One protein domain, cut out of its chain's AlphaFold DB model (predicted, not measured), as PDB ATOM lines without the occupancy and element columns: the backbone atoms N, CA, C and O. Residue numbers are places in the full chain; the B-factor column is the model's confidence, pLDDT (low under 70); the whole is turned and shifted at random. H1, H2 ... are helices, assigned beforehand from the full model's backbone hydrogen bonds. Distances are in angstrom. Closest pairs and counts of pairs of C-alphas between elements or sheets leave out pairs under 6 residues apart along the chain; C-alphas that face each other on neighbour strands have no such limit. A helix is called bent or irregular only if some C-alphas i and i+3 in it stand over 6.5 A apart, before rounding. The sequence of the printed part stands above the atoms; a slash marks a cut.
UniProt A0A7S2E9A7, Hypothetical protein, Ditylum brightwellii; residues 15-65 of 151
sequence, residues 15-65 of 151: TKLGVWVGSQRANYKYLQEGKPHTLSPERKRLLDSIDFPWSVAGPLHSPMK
ATOM      1  N   THR A  15      27.825  21.199  -8.375       67.25
ATOM      2  CA  THR A  15      26.511  21.578  -7.857       67.25
ATOM      3  C   THR A  15      26.517  21.401  -6.342       67.25
ATOM      4  O   THR A  15      27.151  20.482  -5.818       67.25
ATOM      5  N   LYS A  16      25.809  22.275  -5.615       76.19
ATOM      6  CA  LYS A  16      25.621  22.148  -4.157       76.19
ATOM      7  C   LYS A  16      25.172  20.729  -3.771       76.19
ATOM      8  O   LYS A  16      25.605  20.195  -2.755       76.19
ATOM      9  N   LEU A  17      24.389  20.092  -4.647       79.00
ATOM     10  CA  LEU A  17      23.974  18.699  -4.530       79.00
ATOM     11  C   LEU A  17      25.147  17.709  -4.571       79.00
ATOM     12  O   LEU A  17      25.196  16.812  -3.743       79.00
ATOM     13  N   GLY A  18      26.117  17.867  -5.476       76.81
ATOM     14  CA  GLY A  18      27.290  16.986  -5.535       76.81
ATOM     15  C   GLY A  18      28.144  17.042  -4.264       76.81
ATOM     16  O   GLY A  18      28.598  16.006  -3.779       76.81
ATOM     17  N   VAL A  19      28.308  18.238  -3.685       79.75
ATOM     18  CA  VAL A  19      28.970  18.415  -2.379       79.75
ATOM     19  C   VAL A  19      28.168  17.718  -1.282       79.75
ATOM     20  O   VAL A  19      28.731  16.939  -0.517       79.75
ATOM     21  N   TRP A  20      26.851  17.927  -1.257       87.75
ATOM     22  CA  TRP A  20      25.959  17.311  -0.278       87.75
ATOM     23  C   TRP A  20      25.953  15.777  -0.356       87.75
ATOM     24  O   TRP A  20      26.081  15.120   0.676       87.75
ATOM     25  N   VAL A  21      25.891  15.198  -1.562       85.88
ATOM     26  CA  VAL A  21      25.992  13.746  -1.796       85.88
ATOM     27  C   VAL A  21      27.329  13.220  -1.274       85.88
ATOM     28  O   VAL A  21      27.362  12.200  -0.586       85.88
ATOM     29  N   GLY A  22      28.428  13.932  -1.544       82.00
ATOM     30  CA  GLY A  22      29.747  13.604  -1.001       82.00
ATOM     31  C   GLY A  22      29.764  13.584   0.529       82.00
ATOM     32  O   GLY A  22      30.262  12.631   1.127       82.00
ATOM     33  N   SER A  23      29.149  14.583   1.168       87.94
ATOM     34  CA  SER A  23      29.009  14.641   2.625       87.94
ATOM     35  C   SER A  23      28.165  13.494   3.189       87.94
ATOM     36  O   SER A  23      28.523  12.952   4.233       87.94
ATOM     37  N   GLN A  24      27.077  13.083   2.524       90.81
ATOM     38  CA  GLN A  24      26.274  11.941   2.985       90.81
ATOM     39  C   GLN A  24      27.078  10.635   2.928       90.81
ATOM     40  O   GLN A  24      27.105   9.885   3.903       90.81
ATOM     41  N   ARG A  25      27.809  10.401   1.831       88.69
ATOM     42  CA  ARG A  25      28.674   9.218   1.667       88.69
ATOM     43  C   ARG A  25      29.799   9.167   2.707       88.69
ATOM     44  O   ARG A  25      30.061   8.110   3.273       88.69
ATOM     45  N   ALA A  26      30.429  10.306   3.002       85.00
ATOM     46  CA  ALA A  26      31.472  10.396   4.026       85.00
ATOM     47  C   ALA A  26      30.934  10.092   5.434       85.00
ATOM     48  O   ALA A  26      31.526   9.293   6.156       85.00
ATOM     49  N   ASN A  27      29.784  10.664   5.802       89.69
ATOM     50  CA  ASN A  27      29.165  10.382   7.098       89.69
ATOM     51  C   ASN A  27      28.719   8.920   7.232       89.69
ATOM     52  O   ASN A  27      28.840   8.352   8.311       89.69
ATOM     53  N   TYR A  28      28.238   8.294   6.153       88.12
ATOM     54  CA  TYR A  28      27.906   6.868   6.164       88.12
ATOM     55  C   TYR A  28      29.143   5.993   6.371       88.12
ATOM     56  O   TYR A  28      29.110   5.068   7.174       88.12
ATOM     57  N   LYS A  29      30.263   6.317   5.712       85.44
ATOM     58  CA  LYS A  29      31.544   5.642   5.957       85.44
ATOM     59  C   LYS A  29      31.976   5.772   7.422       85.44
ATOM     60  O   LYS A  29      32.378   4.787   8.026       85.44
ATOM     61  N   TYR A  30      31.853   6.961   8.011       88.06
ATOM     62  CA  TYR A  30      32.166   7.174   9.425       88.06
ATOM     63  C   TYR A  30      31.243   6.398  10.363       88.06
ATOM     64  O   TYR A  30      31.738   5.815  11.319       88.06
ATOM     65  N   LEU A  31      29.947   6.306  10.048       88.25
ATOM     66  CA  LEU A  31      29.010   5.437  10.762       88.25
ATOM     67  C   LEU A  31      29.463   3.965  10.734       88.25
ATOM     68  O   LEU A  31      29.418   3.310  11.767       88.25
ATOM     69  N   GLN A  32      29.936   3.452   9.590       83.31
ATOM     70  CA  GLN A  32      30.453   2.075   9.484       83.31
ATOM     71  C   GLN A  32      31.754   1.862  10.276       83.31
ATOM     72  O   GLN A  32      31.975   0.791  10.830       83.31
ATOM     73  N   GLU A  33      32.617   2.877  10.336       84.19
ATOM     74  CA  GLU A  33      33.915   2.831  11.026       84.19
ATOM     75  C   GLU A  33      33.835   3.225  12.516       84.19
ATOM     76  O   GLU A  33      34.868   3.293  13.179       84.19
ATOM     77  N   GLY A  34      32.645   3.540  13.040       86.31
ATOM     78  CA  GLY A  34      32.461   4.011  14.421       86.31
ATOM     79  C   GLY A  34      33.058   5.399  14.706       86.31
ATOM     80  O   GLY A  34      33.339   5.733  15.855       86.31
ATOM     81  N   LYS A  35      33.285   6.214  13.671       88.19
ATOM     82  CA  LYS A  35      33.829   7.577  13.781       88.19
ATOM     83  C   LYS A  35      32.717   8.608  14.000       88.19
ATOM     84  O   LYS A  35      31.591   8.386  13.556       88.19
ATOM     85  N   PRO A  36      33.020   9.778  14.599       88.00
ATOM     86  CA  PRO A  36      32.053  10.867  14.712       88.00
ATOM     87  C   PRO A  36      31.444  11.249  13.354       88.00
ATOM     88  O   PRO A  36      32.163  11.489  12.383       88.00
ATOM     89  N   HIS A  37      30.114  11.321  13.288       92.38
ATOM     90  CA  HIS A  37      29.359  11.638  12.075       92.38
ATOM     91  C   HIS A  37      28.079  12.419  12.397       92.38
ATOM     92  O   HIS A  37      27.590  12.406  13.523       92.38
ATOM     93  N   THR A  38      27.485  13.057  11.385       89.62
ATOM     94  CA  THR A  38      26.231  13.835  11.515       89.62
ATOM     95  C   THR A  38      25.035  13.198  10.798       89.62
ATOM     96  O   THR A  38      23.967  13.808  10.666       89.62
ATOM     97  N   LEU A  39      25.190  11.961  10.310       90.38
ATOM     98  CA  LEU A  39      24.106  11.193   9.698       90.38
ATOM     99  C   LEU A  39      23.112  10.714  10.765       90.38
ATOM    100  O   LEU A  39      23.449   9.864  11.585       90.38
ATOM    101  N   SER A  40      21.892  11.258  10.748       91.25
ATOM    102  CA  SER A  40      20.823  10.815  11.645       91.25
ATOM    103  C   SER A  40      20.197   9.493  11.171       91.25
ATOM    104  O   SER A  40      20.167   9.237   9.959       91.25
ATOM    105  N   PRO A  41      19.637   8.676  12.084       88.38
ATOM    106  CA  PRO A  41      18.940   7.439  11.722       88.38
ATOM    107  C   PRO A  41      17.781   7.665  10.742       88.38
ATOM    108  O   PRO A  41      17.618   6.918   9.780       88.38
ATOM    109  N   GLU A  42      17.017   8.741  10.934       90.75
ATOM    110  CA  GLU A  42      15.913   9.113  10.048       90.75
ATOM    111  C   GLU A  42      16.398   9.474   8.638       90.75
ATOM    112  O   GLU A  42      15.842   9.000   7.647       90.75
ATOM    113  N   ARG A  43      17.485  10.252   8.534       89.06
ATOM    114  CA  ARG A  43      18.077  10.608   7.239       89.06
ATOM    115  C   ARG A  43      18.610   9.375   6.520       89.06
ATOM    116  O   ARG A  43      18.405   9.252   5.317       89.06
ATOM    117  N   LYS A  44      19.257   8.457   7.246       89.25
ATOM    118  CA  LYS A  44      19.694   7.171   6.692       89.25
ATOM    119  C   LYS A  44      18.499   6.397   6.127       89.25
ATOM    120  O   LYS A  44      18.554   5.993   4.976       89.25
ATOM    121  N   ARG A  45      17.407   6.270   6.889       90.94
ATOM    122  CA  ARG A  45      16.194   5.557   6.454       90.94
ATOM    123  C   ARG A  45      15.585   6.145   5.177       90.94
ATOM    124  O   ARG A  45      15.221   5.396   4.279       90.94
ATOM    125  N   LEU A  46      15.482   7.473   5.084       90.69
ATOM    126  CA  LEU A  46      14.955   8.146   3.889       90.69
ATOM    127  C   LEU A  46      15.848   7.916   2.662       90.69
ATOM    128  O   LEU A  46      15.342   7.695   1.567       90.69
ATOM    129  N   LEU A  47      17.168   7.924   2.843       87.38
ATOM    130  CA  LEU A  47      18.121   7.659   1.764       87.38
ATOM    131  C   LEU A  47      18.122   6.182   1.349       87.38
ATOM    132  O   LEU A  47      18.157   5.883   0.160       87.38
ATOM    133  N   ASP A  48      17.993   5.262   2.301       82.12
ATOM    134  CA  ASP A  48      17.831   3.838   2.006       82.12
ATOM    135  C   ASP A  48      16.543   3.574   1.203       82.12
ATOM    136  O   ASP A  48      16.569   2.779   0.273       82.12
ATOM    137  N   SER A  49      15.437   4.284   1.483       86.06
ATOM    138  CA  SER A  49      14.163   4.093   0.757       86.06
ATOM    139  C   SER A  49      14.183   4.493  -0.722       86.06
ATOM    140  O   SER A  49      13.262   4.150  -1.457       86.06
ATOM    141  N   ILE A  50      15.212   5.225  -1.154       83.50
ATOM    142  CA  ILE A  50      15.415   5.620  -2.553       83.50
ATOM    143  C   ILE A  50      16.609   4.891  -3.184       83.50
ATOM    144  O   ILE A  50      17.157   5.374  -4.176       83.50
ATOM    145  N   ASP A  51      17.057   3.789  -2.574       77.81
ATOM    146  CA  ASP A  51      18.244   3.030  -2.976       77.81
ATOM    147  C   ASP A  51      19.479   3.927  -3.162       77.81
ATOM    148  O   ASP A  51      20.231   3.836  -4.141       77.81
ATOM    149  N   PHE A  52      19.691   4.853  -2.219       82.69
ATOM    150  CA  PHE A  52      20.765   5.829  -2.326       82.69
ATOM    151  C   PHE A  52      22.139   5.138  -2.413       82.69
ATOM    152  O   PHE A  52      22.510   4.357  -1.533       82.69
ATOM    153  N   PRO A  53      22.966   5.458  -3.428       75.44
ATOM    154  CA  PRO A  53      24.263   4.822  -3.610       75.44
ATOM    155  C   PRO A  53      25.284   5.385  -2.612       75.44
ATOM    156  O   PRO A  53      26.043   6.312  -2.926       75.44
ATOM    157  N   TRP A  54      25.308   4.808  -1.407       79.44
ATOM    158  CA  TRP A  54      26.228   5.139  -0.311       79.44
ATOM    159  C   TRP A  54      27.701   4.949  -0.673       79.44
ATOM    160  O   TRP A  54      28.569   5.661  -0.167       79.44
ATOM    161  N   SER A  55      27.979   4.026  -1.590       66.50
ATOM    162  CA  SER A  55      29.310   3.775  -2.124       66.50
ATOM    163  C   SER A  55      29.366   4.101  -3.612       66.50
ATOM    164  O   SER A  55      28.467   3.763  -4.380       66.50
ATOM    165  N   VAL A  56      30.476   4.710  -4.034       60.62
ATOM    166  CA  VAL A  56      30.862   4.793  -5.454       60.62
ATOM    167  C   VAL A  56      31.243   3.430  -6.043       60.62
ATOM    168  O   VAL A  56      31.405   3.334  -7.250       60.62
ATOM    169  N   ALA A  57      31.364   2.395  -5.208       52.50
ATOM    170  CA  ALA A  57      31.582   1.002  -5.593       52.50
ATOM    171  C   ALA A  57      30.320   0.135  -5.414       52.50
ATOM    172  O   ALA A  57      30.417  -1.084  -5.300       52.50
ATOM    173  N   GLY A  58      29.134   0.747  -5.317       46.69
ATOM    174  CA  GLY A  58      27.882  -0.009  -5.369       46.69
ATOM    175  C   GLY A  58      27.688  -0.670  -6.743       46.69
ATOM    176  O   GLY A  58      28.258  -0.191  -7.723       46.69
ATOM    177  N   PRO A  59      26.845  -1.711  -6.858       46.28
ATOM    178  CA  PRO A  59      26.617  -2.451  -8.110       46.28
ATOM    179  C   PRO A  59      26.151  -1.573  -9.287       46.28
ATOM    180  O   PRO A  59      26.275  -1.966 -10.443       46.28
ATOM    181  N   LEU A  60      25.662  -0.361  -9.005       47.94
ATOM    182  CA  LEU A  60      25.234   0.625  -9.997       47.94
ATOM    183  C   LEU A  60      26.353   1.559 -10.500       47.94
ATOM    184  O   LEU A  60      26.099   2.422 -11.340       47.94
ATOM    185  N   HIS A  61      27.572   1.471  -9.965       50.81
ATOM    186  CA  HIS A  61      28.722   2.261 -10.404       50.81
ATOM    187  C   HIS A  61      29.897   1.328 -10.684       50.81
ATOM    188  O   HIS A  61      30.420   0.677  -9.785       50.81
ATOM    189  N   SER A  62      30.328   1.289 -11.950       49.31
ATOM    190  CA  SER A  62      31.541   0.576 -12.351       49.31
ATOM    191  C   SER A  62      32.688   0.995 -11.426       49.31
ATOM    192  O   SER A  62      32.962   2.201 -11.356       49.31
ATOM    193  N   PRO A  63      33.380   0.053 -10.757       55.56
ATOM    194  CA  PRO A  63      34.544   0.389  -9.953       55.56
ATOM    195  C   PRO A  63      35.507   1.214 -10.810       55.56
ATOM    196  O   PRO A  63      35.751   0.908 -11.985       55.56
ATOM    197  N   MET A  64      35.988   2.328 -10.252       62.59
ATOM    198  CA  MET A  64      37.025   3.128 -10.892       62.59
ATOM    199  C   MET A  64      38.277   2.259 -10.990       62.59
ATOM    200  O   MET A  64      38.997   2.112 -10.009       62.59
ATOM    201  N   LYS A  65      38.509   1.682 -12.173       77.94
ATOM    202  CA  LYS A  65      39.716   0.906 -12.459       77.94
ATOM    203  C   LYS A  65      40.958   1.737 -12.147       77.94
ATOM    204  O   LYS A  65      41.033   2.917 -12.516       77.94
TER     205      LYS A  65
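This is residues 15 to 65 of the 151 residues of the protein "Hypothetical protein" of Ditylum brightwellii (UniProt A0A7S2E9A7). A longer helix, H1, leads through a looping link to a short second helix, H2, and the stretch after H2 folds back toward H1 around residues 52 to 54 before it runs on as a tail. Residues 15 to 20, of which 16 to 20 belong to H1, stick out from the rest. The printed part has 51 residues with two named helices, H1 then H2, and no named strand; the class is all helix, though only 25 of the 51 residues are in named elements. It is only just compact, close to loose, with a radius of gyration of the C-alphas of 11.4 A and spans of 30 by 22 by 22 A.

After Thr 15, H1 takes residues 16 to 32, beginning at C-alpha 16, (25.621, 22.148, -4.157), and ending at C-alpha 32, (30.453, 2.075, 9.484), 24.7 A away. H2 takes residues 41 to 48 and measures 10.4 A from first to last C-alpha. Its last C-alpha, of Asp 48, is at (17.831, 3.838, 2.006). Residues 49 to 65 hold no named element.

H1 and H2 are joined by a short link of 8 residues. They are apart, but only just: their closest C-alphas are 8.2 A from each other. Neither helix is bent or irregular. In both H1 and H2 every O i to N i+4 pair is within hydrogen-bond range.

The two C-alphas farthest apart are those of Glu 42 and Lys 65, at 33.8 A. The C-alphas of Thr 15 and Lys 65, the first and last printed, are 25.0 A apart. The printed part has no cut. The C-alphas of residues 49 to 65 lie 3 to 21 A from the mean of the C-alphas. The mean pLDDT of the printed part is 79.0, and the model's confidence is under 70 at residue 15 and residues 55 to 64.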